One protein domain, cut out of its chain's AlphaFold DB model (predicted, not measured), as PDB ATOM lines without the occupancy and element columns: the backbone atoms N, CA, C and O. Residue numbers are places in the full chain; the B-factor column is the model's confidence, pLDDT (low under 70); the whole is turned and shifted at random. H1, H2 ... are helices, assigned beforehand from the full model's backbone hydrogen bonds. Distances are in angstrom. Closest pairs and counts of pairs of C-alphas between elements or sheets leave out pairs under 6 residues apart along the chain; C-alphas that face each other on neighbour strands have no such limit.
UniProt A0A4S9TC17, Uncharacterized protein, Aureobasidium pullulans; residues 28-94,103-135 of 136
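What this domain is: This is residues 28 to 94 and 103 to 135 of the 136 residues of an uncharacterized protein of Aureobasidium pullulans (UniProt A0A4S9TC17). H2 lies in the middle of crossed helices, with H3 and H4 packing on it and H1 on H3; to one side H5 and the longest helix, H6, meet as a corner. Residues 130 to 135 stick out. The 100 printed residues hold six named helices, H1 to H6 in order, and no named strand: all helix, compact, radius of gyration of the C-alphas 13.2 A, spans 34 by 31 by 28 A.

How they stand to each other: Start at H6, residues 119 to 133: it is close but not clearly touching H5, residues 109 to 115, with closest C-alphas Leu 113 and Ser 119 at 5.5 A. H2, residues 42 to 50, touches H3, residues 64 to 76, at a steep tilt of 62 degrees; closest C-alphas Cys 46 and Cys 71, 4.9 A. H2 touches H4, residues 82 to 94, about perpendicular at 76 degrees; closest C-alphas Thr 47 and Ser 83, 5.7 A. H1, residues 30 to 38, touches H3, about perpendicular at 85 degrees; closest C-alphas Val 32 and Ala 70, 5.0 A. H6 is apart from H1, H2, H3 and H4. Every O i to N i+4 pair is within hydrogen-bond range in H1 to H4, 2 of 3 in H5, 10 of 11 in H6.

Where its parts are: Find C-alpha 119 at (27.019, -16.846, -3.829); H6 runs 21.6 A to C-alpha 133 at (10.804, -4.160, -10.413). H3 and H4 each measure 18.2 A.

The domain as a whole: Residues 95 to 102 are cut out, a gap of 17.7 A between C-alphas 94 and 103. The link H2 to H3 is long. Residues 103 to 107 and 127 to 135 have pLDDT under 70.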
ATOM      1  N   VAL A  28      11.313 -33.532   3.644       79.94
ATOM      2  CA  VAL A  28      12.323 -34.428   3.076       79.94
ATOM      3  C   VAL A  28      11.949 -34.668   1.610       79.94
ATOM      4  O   VAL A  28      11.455 -35.724   1.224       79.94
ATOM      5  N   SER A  29      12.149 -33.642   0.787       89.06
ATOM      6  CA  SER A  29      12.201 -33.760  -0.673       89.06
ATOM      7  C   SER A  29      13.627 -33.485  -1.156       89.06
ATOM      8  O   SER A  29      14.444 -32.936  -0.407       89.06
ATOM      9  N   SER A  30      13.938 -33.848  -2.403       89.50
ATOM     10  CA  SER A  30      15.211 -33.488  -3.043       89.50
ATOM     11  C   SER A  30      15.438 -31.978  -3.044       89.50
ATOM     12  O   SER A  30      16.550 -31.534  -2.783       89.50
ATOM     13  N   ASP A  31      14.380 -31.195  -3.250       91.44
ATOM     14  CA  ASP A  31      14.467 -29.734  -3.321       91.44
ATOM     15  C   ASP A  31      14.711 -29.126  -1.941       91.44
ATOM     16  O   ASP A  31      15.537 -28.230  -1.798       91.44
ATOM     17  N   VAL A  32      14.084 -29.673  -0.892       93.38
ATOM     18  CA  VAL A  32      14.378 -29.286   0.498       93.38
ATOM     19  C   VAL A  32      15.823 -29.624   0.856       93.38
ATOM     20  O   VAL A  32      16.502 -28.820   1.496       93.38
ATOM     21  N   ALA A  33      16.306 -30.801   0.455       93.00
ATOM     22  CA  ALA A  33      17.687 -31.206   0.693       93.00
ATOM     23  C   ALA A  33      18.673 -30.294  -0.048       93.00
ATOM     24  O   ALA A  33      19.651 -29.845   0.548       93.00
ATOM     25  N   LEU A  34      18.392 -29.968  -1.310       92.50
ATOM     26  CA  LEU A  34      19.228 -29.085  -2.115       92.50
ATOM     27  C   LEU A  34      19.212 -27.648  -1.578       92.50
ATOM     28  O   LEU A  34      20.267 -27.031  -1.477       92.50
ATOM     29  N   LEU A  35      18.062 -27.136  -1.138       92.50
ATOM     30  CA  LEU A  35      17.955 -25.805  -0.537       92.50
ATOM     31  C   LEU A  35      18.749 -25.725   0.778       92.50
ATOM     32  O   LEU A  35      19.571 -24.827   0.933       92.50
ATOM     33  N   LYS A  36      18.621 -26.726   1.661       92.62
ATOM     34  CA  LYS A  36      19.449 -26.861   2.882       92.62
ATOM     35  C   LYS A  36      20.932 -27.080   2.586       92.62
ATOM     36  O   LYS A  36      21.791 -26.742   3.394       92.62
ATOM     37  N   GLN A  37      21.256 -27.682   1.444       92.69
ATOM     38  CA  GLN A  37      22.636 -27.839   1.015       92.69
ATOM     39  C   GLN A  37      23.209 -26.508   0.531       92.69
ATOM     40  O   GLN A  37      24.383 -26.263   0.786       92.69
ATOM     41  N   GLN A  38      22.439 -25.692  -0.185       91.25
ATOM     42  CA  GLN A  38      22.912 -24.453  -0.806       91.25
ATOM     43  C   GLN A  38      22.892 -23.257   0.148       91.25
ATOM     44  O   GLN A  38      23.663 -22.322  -0.069       91.25
ATOM     45  N   VAL A  39      22.043 -23.297   1.176       91.88
ATOM     46  CA  VAL A  39      21.716 -22.160   2.044       91.88
ATOM     47  C   VAL A  39      21.928 -22.545   3.503       91.88
ATOM     48  O   VAL A  39      21.380 -23.545   3.966       91.88
ATOM     49  N   THR A  40      22.723 -21.755   4.220       93.50
ATOM     50  CA  THR A  40      23.100 -22.027   5.615       93.50
ATOM     51  C   THR A  40      21.915 -21.886   6.575       93.50
ATOM     52  O   THR A  40      21.736 -22.746   7.437       93.50
ATOM     53  N   HIS A  41      21.087 -20.851   6.408       92.62
ATOM     54  CA  HIS A  41      19.900 -20.573   7.219       92.62
ATOM     55  C   HIS A  41      18.636 -20.578   6.338       92.62
ATOM     56  O   HIS A  41      18.084 -19.529   5.979       92.62
ATOM     57  N   PRO A  42      18.146 -21.771   5.960       92.38
ATOM     58  CA  PRO A  42      17.045 -21.921   5.014       92.38
ATOM     59  C   PRO A  42      15.736 -21.285   5.505       92.38
ATOM     60  O   PRO A  42      14.953 -20.804   4.694       92.38
ATOM     61  N   GLU A  43      15.493 -21.209   6.814       93.06
ATOM     62  CA  GLU A  43      14.323 -20.541   7.392       93.06
ATOM     63  C   GLU A  43      14.302 -19.020   7.159       93.06
ATOM     64  O   GLU A  43      13.216 -18.456   6.977       93.06
ATOM     65  N   TYR A  44      15.465 -18.355   7.107       91.25
ATOM     66  CA  TYR A  44      15.552 -16.931   6.753       91.25
ATOM     67  C   TYR A  44      15.243 -16.729   5.280       91.25
ATOM     68  O   TYR A  44      14.395 -15.895   4.949       91.25
ATOM     69  N   LEU A  45      15.871 -17.533   4.412       90.56
ATOM     70  CA  LEU A  45      15.567 -17.517   2.986       90.56
ATOM     71  C   LEU A  45      14.078 -17.765   2.756       90.56
ATOM     72  O   LEU A  45      13.458 -17.015   2.018       90.56
ATOM     73  N   CYS A  46      13.494 -18.779   3.387       93.38
ATOM     74  CA  CYS A  46      12.107 -19.154   3.144       93.38
ATOM     75  C   CYS A  46      11.109 -18.148   3.706       93.38
ATOM     76  O   CYS A  46      10.145 -17.814   3.026       93.38
ATOM     77  N   THR A  47      11.361 -17.592   4.893       92.44
ATOM     78  CA  THR A  47      10.521 -16.505   5.419       92.44
ATOM     79  C   THR A  47      10.550 -15.295   4.490       92.44
ATOM     80  O   THR A  47       9.504 -14.721   4.195       92.44
ATOM     81  N   TRP A  48      11.734 -14.930   3.991       88.25
ATOM     82  CA  TRP A  48      11.859 -13.869   3.002       88.25
ATOM     83  C   TRP A  48      11.164 -14.248   1.694       88.25
ATOM     84  O   TRP A  48      10.313 -13.491   1.252       88.25
ATOM     85  N   TYR A  49      11.447 -15.410   1.103       89.62
ATOM     86  CA  TYR A  49      10.957 -15.830  -0.215       89.62
ATOM     87  C   TYR A  49       9.432 -15.915  -0.282       89.62
ATOM     88  O   TYR A  49       8.854 -15.535  -1.297       89.62
ATOM     89  N   LEU A  50       8.794 -16.330   0.814       91.31
ATOM     90  CA  LEU A  50       7.340 -16.413   0.949       91.31
ATOM     91  C   LEU A  50       6.675 -15.067   1.277       91.31
ATOM     92  O   LEU A  50       5.454 -14.963   1.199       91.31
ATOM     93  N   SER A  51       7.440 -14.030   1.641       86.25
ATOM     94  CA  SER A  51       6.879 -12.719   2.005       86.25
ATOM     95  C   SER A  51       6.204 -12.003   0.832       86.25
ATOM     96  O   SER A  51       5.377 -11.120   1.041       86.25
ATOM     97  N   GLU A  52       6.600 -12.338  -0.395       78.81
ATOM     98  CA  GLU A  52       6.108 -11.771  -1.648       78.81
ATOM     99  C   GLU A  52       6.024 -12.905  -2.675       78.81
ATOM    100  O   GLU A  52       6.847 -13.819  -2.651       78.81
ATOM    101  N   GLY A  53       5.055 -12.855  -3.592       74.81
ATOM    102  CA  GLY A  53       4.875 -13.868  -4.641       74.81
ATOM    103  C   GLY A  53       5.986 -13.825  -5.693       74.81
ATOM    104  O   GLY A  53       5.806 -13.261  -6.772       74.81
ATOM    105  N   ARG A  54       7.155 -14.383  -5.369       83.44
ATOM    106  CA  ARG A  54       8.335 -14.402  -6.243       83.44
ATOM    107  C   ARG A  54       8.211 -15.491  -7.304       83.44
ATOM    108  O   ARG A  54       7.793 -16.603  -7.020       83.44
ATOM    109  N   THR A  55       8.627 -15.165  -8.527       85.75
ATOM    110  CA  THR A  55       8.536 -16.042  -9.712       85.75
ATOM    111  C   THR A  55       9.897 -16.501 -10.233       85.75
ATOM    112  O   THR A  55       9.991 -17.142 -11.276       85.75
ATOM    113  N   GLN A  56      10.977 -16.128  -9.548       86.38
ATOM    114  CA  GLN A  56      12.352 -16.464  -9.907       86.38
ATOM    115  C   GLN A  56      12.995 -17.216  -8.746       86.38
ATOM    116  O   GLN A  56      12.680 -16.948  -7.584       86.38
ATOM    117  N   SER A  57      13.897 -18.146  -9.051       89.06
ATOM    118  CA  SER A  57      14.585 -18.934  -8.031       89.06
ATOM    119  C   SER A  57      15.904 -18.280  -7.602       89.06
ATOM    120  O   SER A  57      16.727 -17.960  -8.465       89.06
ATOM    121  N   PRO A  58      16.150 -18.121  -6.289       85.69
ATOM    122  CA  PRO A  58      17.437 -17.691  -5.754       85.69
ATOM    123  C   PRO A  58      18.447 -18.845  -5.647       85.69
ATOM    124  O   PRO A  58      19.607 -18.601  -5.311       85.69
ATOM    125  N   VAL A  59      18.027 -20.091  -5.907       87.81
ATOM    126  CA  VAL A  59      18.854 -21.296  -5.775       87.81
ATOM    127  C   VAL A  59      19.039 -21.950  -7.150       87.81
ATOM    128  O   VAL A  59      18.067 -22.416  -7.747       87.81
ATOM    129  N   PRO A  60      20.272 -22.030  -7.680       84.50
ATOM    130  CA  PRO A  60      20.511 -22.657  -8.974       84.50
ATOM    131  C   PRO A  60      20.161 -24.150  -8.936       84.50
ATOM    132  O   PRO A  60      20.515 -24.856  -7.994       84.50
ATOM    133  N   GLY A  61      19.501 -24.632  -9.990       84.62
ATOM    134  CA  GLY A  61      19.087 -26.034 -10.104       84.62
ATOM    135  C   GLY A  61      17.759 -26.373  -9.420       84.62
ATOM    136  O   GLY A  61      17.375 -27.536  -9.440       84.62
ATOM    137  N   ILE A  62      17.059 -25.380  -8.859       89.00
ATOM    138  CA  ILE A  62      15.682 -25.498  -8.361       89.00
ATOM    139  C   ILE A  62      14.854 -24.402  -9.039       89.00
ATOM    140  O   ILE A  62      15.291 -23.251  -9.070       89.00
ATOM    141  N   ASP A  63      13.689 -24.729  -9.596       91.31
ATOM    142  CA  ASP A  63      12.772 -23.719 -10.135       91.31
ATOM    143  C   ASP A  63      11.988 -22.990  -9.025       91.31
ATOM    144  O   ASP A  63      12.051 -23.347  -7.849       91.31
ATOM    145  N   ALA A  64      11.282 -21.914  -9.379       91.50
ATOM    146  CA  ALA A  64      10.584 -21.077  -8.403       91.50
ATOM    147  C   ALA A  64       9.464 -21.824  -7.653       91.50
ATOM    148  O   ALA A  64       9.307 -21.624  -6.447       91.50
ATOM    149  N   ASP A  65       8.732 -22.714  -8.328       93.00
ATOM    150  CA  ASP A  65       7.641 -23.486  -7.721       93.00
ATOM    151  C   ASP A  65       8.193 -24.545  -6.758       93.00
ATOM    152  O   ASP A  65       7.660 -24.758  -5.666       93.00
ATOM    153  N   ALA A  66       9.313 -25.172  -7.112       92.88
ATOM    154  CA  ALA A  66      10.032 -26.092  -6.246       92.88
ATOM    155  C   ALA A  66      10.627 -25.376  -5.017       92.88
ATOM    156  O   ALA A  66      10.527 -25.903  -3.906       92.88
ATOM    157  N   VAL A  67      11.154 -24.149  -5.161       93.75
ATOM    158  CA  VAL A  67      11.569 -23.321  -4.008       93.75
ATOM    159  C   VAL A  67      10.369 -22.958  -3.134       93.75
ATOM    160  O   VAL A  67      10.451 -23.096  -1.915       93.75
ATOM    161  N   LEU A  68       9.246 -22.547  -3.729       94.25
ATOM    162  CA  LEU A  68       8.008 -22.231  -3.012       94.25
ATOM    163  C   LEU A  68       7.538 -23.425  -2.170       94.25
ATOM    164  O   LEU A  68       7.327 -23.298  -0.961       94.25
ATOM    165  N   ASN A  69       7.436 -24.603  -2.787       93.69
ATOM    166  CA  ASN A  69       7.008 -25.833  -2.126       93.69
ATOM    167  C   ASN A  69       7.984 -26.268  -1.024       93.69
ATOM    168  O   ASN A  69       7.558 -26.597   0.087       93.69
ATOM    169  N   ALA A  70       9.293 -26.219  -1.294       94.31
ATOM    170  CA  ALA A  70      10.318 -26.518  -0.300       94.31
ATOM    171  C   ALA A  70      10.256 -25.543   0.886       94.31
ATOM    172  O   ALA A  70      10.396 -25.958   2.037       94.31
ATOM    173  N   CYS A  71       9.999 -24.262   0.628       94.62
ATOM    174  CA  CYS A  71       9.934 -23.253   1.673       94.62
ATOM    175  C   CYS A  71       8.685 -23.347   2.541       94.62
ATOM    176  O   CYS A  71       8.817 -23.260   3.761       94.62
ATOM    177  N   ASN A  72       7.509 -23.596   1.957       94.06
ATOM    178  CA  ASN A  72       6.300 -23.881   2.737       94.06
ATOM    179  C   ASN A  72       6.548 -25.052   3.697       94.06
ATOM    180  O   ASN A  72       6.349 -24.944   4.902       94.06
ATOM    181  N   CYS A  73       7.136 -26.125   3.172       94.56
ATOM    182  CA  CYS A  73       7.509 -27.302   3.940       94.56
ATOM    183  C   CYS A  73       8.481 -26.998   5.102       94.56
ATOM    184  O   CYS A  73       8.304 -27.499   6.214       94.56
ATOM    185  N   ILE A  74       9.515 -26.181   4.867       93.75
ATOM    186  CA  ILE A  74      10.508 -25.816   5.892       93.75
ATOM    187  C   ILE A  74       9.874 -24.969   6.999       93.75
ATOM    188  O   ILE A  74      10.161 -25.196   8.178       93.75
ATOM    189  N   ILE A  75       9.011 -24.016   6.643       93.56
ATOM    190  CA  ILE A  75       8.324 -23.161   7.614       93.56
ATOM    191  C   ILE A  75       7.314 -23.964   8.438       93.56
ATOM    192  O   ILE A  75       7.326 -23.844   9.662       93.56
ATOM    193  N   ASP A  76       6.533 -24.845   7.811       91.56
ATOM    194  CA  ASP A  76       5.565 -25.704   8.508       91.56
ATOM    195  C   ASP A  76       6.244 -26.694   9.468       91.56
ATOM    196  O   ASP A  76       5.704 -27.041  10.520       91.56
ATOM    197  N   ALA A  77       7.459 -27.140   9.132       90.44
ATOM    198  CA  ALA A  77       8.264 -28.005   9.992       90.44
ATOM    199  C   ALA A  77       9.014 -27.250  11.107       90.44
ATOM    200  O   ALA A  77       9.573 -27.891  12.004       90.44
ATOM    201  N   SER A  78       9.058 -25.917  11.055       88.62
ATOM    202  CA  SER A  78       9.781 -25.089  12.023       88.62
ATOM    203  C   SER A  78       8.974 -24.874  13.310       88.62
ATOM    204  O   SER A  78       7.743 -24.929  13.300       88.62
ATOM    205  N   PRO A  79       9.631 -24.586  14.449       90.75
ATOM    206  CA  PRO A  79       8.929 -24.219  15.674       90.75
ATOM    207  C   PRO A  79       7.974 -23.039  15.451       90.75
ATOM    208  O   PRO A  79       8.311 -22.078  14.750       90.75
ATOM    209  N   SER A  80       6.804 -23.080  16.094       88.94
ATOM    210  CA  SER A  80       5.832 -21.984  16.019       88.94
ATOM    211  C   SER A  80       6.470 -20.640  16.391       88.94
ATOM    212  O   SER A  80       7.289 -20.549  17.305       88.94
ATOM    213  N   GLY A  81       6.120 -19.587  15.651       87.94
ATOM    214  CA  GLY A  81       6.666 -18.240  15.841       87.94
ATOM    215  C   GLY A  81       8.030 -17.980  15.190       87.94
ATOM    216  O   GLY A  81       8.437 -16.820  15.139       87.94
ATOM    217  N   THR A  82       8.704 -18.995  14.629       90.31
ATOM    218  CA  THR A  82      10.001 -18.831  13.936       90.31
ATOM    219  C   THR A  82       9.908 -17.817  12.799       90.31
ATOM    220  O   THR A  82      10.647 -16.835  12.798       90.31
ATOM    221  N   SER A  83       8.939 -17.986  11.892       88.81
ATOM    222  CA  SER A  83       8.726 -17.050  10.780       88.81
ATOM    223  C   SER A  83       8.414 -15.629  11.273       88.81
ATOM    224  O   SER A  83       8.988 -14.664  10.787       88.81
ATOM    225  N   SER A  84       7.592 -15.475  12.319       91.88
ATOM    226  CA  SER A  84       7.280 -14.155  12.896       91.88
ATOM    227  C   SER A  84       8.517 -13.454  13.471       91.88
ATOM    228  O   SER A  84       8.711 -12.257  13.247       91.88
ATOM    229  N   ARG A  85       9.377 -14.193  14.190       94.56
ATOM    230  CA  ARG A  85      10.647 -13.671  14.714       94.56
ATOM    231  C   ARG A  85      11.562 -13.231  13.574       94.56
ATOM    232  O   ARG A  85      12.010 -12.089  13.570       94.56
ATOM    233  N   ILE A  86      11.770 -14.109  12.597       89.94
ATOM    234  CA  ILE A  86      12.629 -13.850  11.439       89.94
ATOM    235  C   ILE A  86      12.126 -12.642  10.644       89.94
ATOM    236  O   ILE A  86      12.910 -11.760  10.312       89.94
ATOM    237  N   THR A  87      10.819 -12.523  10.404       89.06
ATOM    238  CA  THR A  87      10.232 -11.363   9.718       89.06
ATOM    239  C   THR A  87      10.550 -10.050  10.435       89.06
ATOM    240  O   THR A  87      10.887  -9.058   9.787       89.06
ATOM    241  N   LYS A  88      10.495 -10.020  11.775       88.44
ATOM    242  CA  LYS A  88      10.868  -8.824  12.553       88.44
ATOM    243  C   LYS A  88      12.347  -8.482  12.393       88.44
ATOM    244  O   LYS A  88      12.685  -7.309  12.244       88.44
ATOM    245  N   GLU A  89      13.211  -9.490  12.405       86.69
ATOM    246  CA  GLU A  89      14.653  -9.319  12.227       86.69
ATOM    247  C   GLU A  89      14.986  -8.821  10.816       86.69
ATOM    248  O   GLU A  89      15.695  -7.824  10.682       86.69
ATOM    249  N   ILE A  90      14.387  -9.410   9.775       82.25
ATOM    250  CA  ILE A  90      14.515  -8.949   8.383       82.25
ATOM    251  C   ILE A  90      14.069  -7.488   8.263       82.25
ATOM    252  O   ILE A  90      14.803  -6.661   7.723       82.25
ATOM    253  N   ALA A  91      12.906  -7.136   8.815       82.81
ATOM    254  CA  ALA A  91      12.411  -5.761   8.788       82.81
ATOM    255  C   ALA A  91      13.331  -4.788   9.546       82.81
ATOM    256  O   ALA A  91      13.465  -3.628   9.160       82.81
ATOM    257  N   SER A  92      13.972  -5.235  10.629       80.00
ATOM    258  CA  SER A  92      14.953  -4.425  11.356       80.00
ATOM    259  C   SER A  92      16.229  -4.198  10.540       80.00
ATOM    260  O   SER A  92      16.698  -3.065  10.460       80.00
ATOM    261  N   ALA A  93      16.728  -5.234   9.861       74.56
ATOM    262  CA  ALA A  93      17.917  -5.161   9.022       74.56
ATOM    263  C   ALA A  93      17.684  -4.311   7.765       74.56
ATOM    264  O   ALA A  93      18.534  -3.500   7.406       74.56
ATOM    265  N   ALA A  94      16.508  -4.421   7.141       72.88
ATOM    266  CA  ALA A  94      16.143  -3.630   5.968       72.88
ATOM    267  C   ALA A  94      16.156  -2.114   6.246       72.88
ATOM    268  O   ALA A  94      16.522  -1.336   5.375       72.88
ATOM    269  N   THR A 103      24.692  -4.797  -9.269       59.16
ATOM    270  CA  THR A 103      25.604  -5.884  -8.843       59.16
ATOM    271  C   THR A 103      25.396  -6.364  -7.399       59.16
ATOM    272  O   THR A 103      24.557  -5.851  -6.666       59.16
ATOM    273  N   CYS A 104      26.080  -7.436  -6.995       66.62
ATOM    274  CA  CYS A 104      25.945  -7.941  -5.630       66.62
ATOM    275  C   CYS A 104      26.294  -6.826  -4.625       66.62
ATOM    276  O   CYS A 104      27.361  -6.226  -4.771       66.62
ATOM    277  N   PRO A 105      25.448  -6.526  -3.624       68.50
ATOM    278  CA  PRO A 105      25.686  -5.428  -2.686       68.50
ATOM    279  C   PRO A 105      27.037  -5.601  -1.985       68.50
ATOM    280  O   PRO A 105      27.203  -6.509  -1.169       68.50
ATOM    281  N   ALA A 106      28.001  -4.717  -2.263       69.19
ATOM    282  CA  ALA A 106      29.362  -4.822  -1.724       69.19
ATOM    283  C   ALA A 106      29.376  -4.876  -0.186       69.19
ATOM    284  O   ALA A 106      30.112  -5.662   0.408       69.19
ATOM    285  N   ALA A 107      28.496  -4.103   0.457       69.12
ATOM    286  CA  ALA A 107      28.355  -4.080   1.909       69.12
ATOM    287  C   ALA A 107      27.729  -5.365   2.496       69.12
ATOM    288  O   ALA A 107      27.950  -5.657   3.668       69.12
ATOM    289  N   ALA A 108      26.993  -6.156   1.703       73.38
ATOM    290  CA  ALA A 108      26.399  -7.422   2.145       73.38
ATOM    291  C   ALA A 108      27.123  -8.667   1.592       73.38
ATOM    292  O   ALA A 108      26.839  -9.787   2.013       73.38
ATOM    293  N   TYR A 109      28.094  -8.488   0.692       74.56
ATOM    294  CA  TYR A 109      28.784  -9.572  -0.012       74.56
ATOM    295  C   TYR A 109      29.413 -10.606   0.932       74.56
ATOM    296  O   TYR A 109      29.286 -11.811   0.724       74.56
ATOM    297  N   THR A 110      30.039 -10.153   2.020       77.94
ATOM    298  CA  THR A 110      30.660 -11.038   3.016       77.94
ATOM    299  C   THR A 110      29.644 -11.880   3.790       77.94
ATOM    300  O   THR A 110      29.981 -12.978   4.229       77.94
ATOM    301  N   PHE A 111      28.407 -11.403   3.942       80.62
ATOM    302  CA  PHE A 111      27.308 -12.172   4.527       80.62
ATOM    303  C   PHE A 111      26.741 -13.164   3.512       80.62
ATOM    304  O   PHE A 111      26.545 -14.328   3.845       80.62
ATOM    305  N   ILE A 112      26.590 -12.748   2.253       80.31
ATOM    306  CA  ILE A 112      26.128 -13.612   1.156       80.31
ATOM    307  C   ILE A 112      27.071 -14.809   0.959       80.31
ATOM    308  O   ILE A 112      26.593 -15.924   0.781       80.31
ATOM    309  N   LEU A 113      28.391 -14.614   1.060       83.19
ATOM    310  CA  LEU A 113      29.378 -15.705   0.993       83.19
ATOM    311  C   LEU A 113      29.230 -16.747   2.108       83.19
ATOM    312  O   LEU A 113      29.602 -17.902   1.919       83.19
ATOM    313  N   LYS A 114      28.741 -16.334   3.278       87.12
ATOM    314  CA  LYS A 114      28.502 -17.239   4.411       87.12
ATOM    315  C   LYS A 114      27.152 -17.937   4.297       87.12
ATOM    316  O   LYS A 114      26.992 -19.048   4.796       87.12
ATOM    317  N   GLU A 115      26.195 -17.272   3.665       87.31
ATOM    318  CA  GLU A 115      24.824 -17.746   3.573       87.31
ATOM    319  C   GLU A 115      24.616 -18.712   2.407       87.31
ATOM    320  O   GLU A 115      23.935 -19.718   2.566       87.31
ATOM    321  N   TYR A 116      25.241 -18.443   1.259       87.44
ATOM    322  CA  TYR A 116      25.049 -19.211   0.033       87.44
ATOM    323  C   TYR A 116      26.339 -19.895  -0.401       87.44
ATOM    324  O   TYR A 116      27.351 -19.236  -0.651       87.44
ATOM    325  N   LYS A 117      26.281 -21.214  -0.618       90.06
ATOM    326  CA  LYS A 117      27.401 -21.959  -1.216       90.06
ATOM    327  C   LYS A 117      27.694 -21.506  -2.641       90.06
ATOM    328  O   LYS A 117      28.855 -21.422  -3.028       90.06
ATOM    329  N   ASN A 118      26.651 -21.189  -3.408       84.31
ATOM    330  CA  ASN A 118      26.772 -20.569  -4.722       84.31
ATOM    331  C   ASN A 118      26.374 -19.086  -4.657       84.31
ATOM    332  O   ASN A 118      25.339 -18.666  -5.176       84.31
ATOM    333  N   SER A 119      27.211 -18.292  -3.987       82.44
ATOM    334  CA  SER A 119      27.019 -16.846  -3.829       82.44
ATOM    335  C   SER A 119      26.921 -16.108  -5.168       82.44
ATOM    336  O   SER A 119      26.118 -15.188  -5.292       82.44
ATOM    337  N   ALA A 120      27.668 -16.537  -6.191       80.38
ATOM    338  CA  ALA A 120      27.612 -15.953  -7.531       80.38
ATOM    339  C   ALA A 120      26.217 -16.094  -8.163       80.38
ATOM    340  O   ALA A 120      25.675 -15.106  -8.656       80.38
ATOM    341  N   ALA A 121      25.604 -17.282  -8.087       80.50
ATOM    342  CA  ALA A 121      24.248 -17.501  -8.590       80.50
ATOM    343  C   ALA A 121      23.211 -16.641  -7.853       80.50
ATOM    344  O   ALA A 121      22.351 -16.035  -8.496       80.50
ATOM    345  N   PHE A 122      23.329 -16.520  -6.525       80.62
ATOM    346  CA  PHE A 122      22.454 -15.646  -5.740       80.62
ATOM    347  C   PHE A 122      22.605 -14.168  -6.141       80.62
ATOM    348  O   PHE A 122      21.613 -13.470  -6.356       80.62
ATOM    349  N   CYS A 123      23.841 -13.690  -6.310       78.94
ATOM    350  CA  CYS A 123      24.116 -12.330  -6.772       78.94
ATOM    351  C   CYS A 123      23.524 -12.061  -8.171       78.94
ATOM    352  O   CYS A 123      22.994 -10.977  -8.420       78.94
ATOM    353  N   THR A 124      23.587 -13.041  -9.081       76.94
ATOM    354  CA  THR A 124      22.961 -12.963 -10.408       76.94
ATOM    355  C   THR A 124      21.440 -12.858 -10.302       76.94
ATOM    356  O   THR A 124      20.855 -11.954 -10.899       76.94
ATOM    357  N   PHE A 125      20.803 -13.717  -9.500       76.44
ATOM    358  CA  PHE A 125      19.366 -13.647  -9.219       76.44
ATOM    359  C   PHE A 125      18.954 -12.259  -8.697       76.44
ATOM    360  O   PHE A 125      18.009 -11.660  -9.213       76.44
ATOM    361  N   TRP A 126      19.698 -11.712  -7.729       71.88
ATOM    362  CA  TRP A 126      19.398 -10.407  -7.134       71.88
ATOM    363  C   TRP A 126      19.491  -9.267  -8.157       71.88
ATOM    364  O   TRP A 126      18.659  -8.357  -8.168       71.88
ATOM    365  N   GLY A 127      20.472  -9.343  -9.061       65.88
ATOM    366  CA  GLY A 127      20.605  -8.415 -10.181       65.88
ATOM    367  C   GLY A 127      19.409  -8.453 -11.139       65.88
ATOM    368  O   GLY A 127      18.940  -7.399 -11.561       65.88
ATOM    369  N   TYR A 128      18.877  -9.642 -11.450       57.28
ATOM    370  CA  TYR A 128      17.716  -9.799 -12.337       57.28
ATOM    371  C   TYR A 128      16.393  -9.370 -11.693       57.28
ATOM    372  O   TYR A 128      15.591  -8.699 -12.345       57.28
ATOM    373  N   TRP A 129      16.162  -9.710 -10.420       53.84
ATOM    374  CA  TRP A 129      14.906  -9.405  -9.725       53.84
ATOM    375  C   TRP A 129      14.657  -7.891  -9.611       53.84
ATOM    376  O   TRP A 129      13.542  -7.419  -9.823       53.84
ATOM    377  N   TYR A 130      15.714  -7.104  -9.397       52.06
ATOM    378  CA  TYR A 130      15.606  -5.645  -9.295       52.06
ATOM    379  C   TYR A 130      15.388  -4.945 -10.655       52.06
ATOM    380  O   TYR A 130      14.707  -3.921 -10.716       52.06
ATOM    381  N   ILE A 131      15.893  -5.516 -11.763       42.00
ATOM    382  CA  ILE A 131      15.634  -5.021 -13.135       42.00
ATOM    383  C   ILE A 131      14.152  -5.168 -13.511       42.00
ATOM    384  O   ILE A 131      13.621  -4.354 -14.264       42.00
ATOM    385  N   ILE A 132      13.482  -6.207 -13.008       35.06
ATOM    386  CA  ILE A 132      12.059  -6.444 -13.281       35.06
ATOM    387  C   ILE A 132      11.189  -5.447 -12.497       35.06
ATOM    388  O   ILE A 132      10.228  -4.926 -13.052       35.06
ATOM    389  N   ILE A 133      11.558  -5.109 -11.255       32.41
ATOM    390  CA  ILE A 133      10.804  -4.160 -10.413       32.41
ATOM    391  C   ILE A 133      11.015  -2.692 -10.832       32.41
ATOM    392  O   ILE A 133      10.094  -1.902 -10.687       32.41
ATOM    393  N   SER A 134      12.165  -2.300 -11.404       33.22
ATOM    394  CA  SER A 134      12.345  -0.935 -11.968       33.22
ATOM    395  C   SER A 134      11.603  -0.669 -13.266       33.22
ATOM    396  O   SER A 134      11.528   0.482 -13.698       33.22
ATOM    397  N   LYS A 135      11.175  -1.726 -13.952       32.28
ATOM    398  CA  LYS A 135      10.498  -1.633 -15.248       32.28
ATOM    399  C   LYS A 135       8.976  -1.761 -15.131       32.28
ATOM    400  O   LYS A 135       8.315  -1.799 -16.166       32.28
TER     401      LYS A 135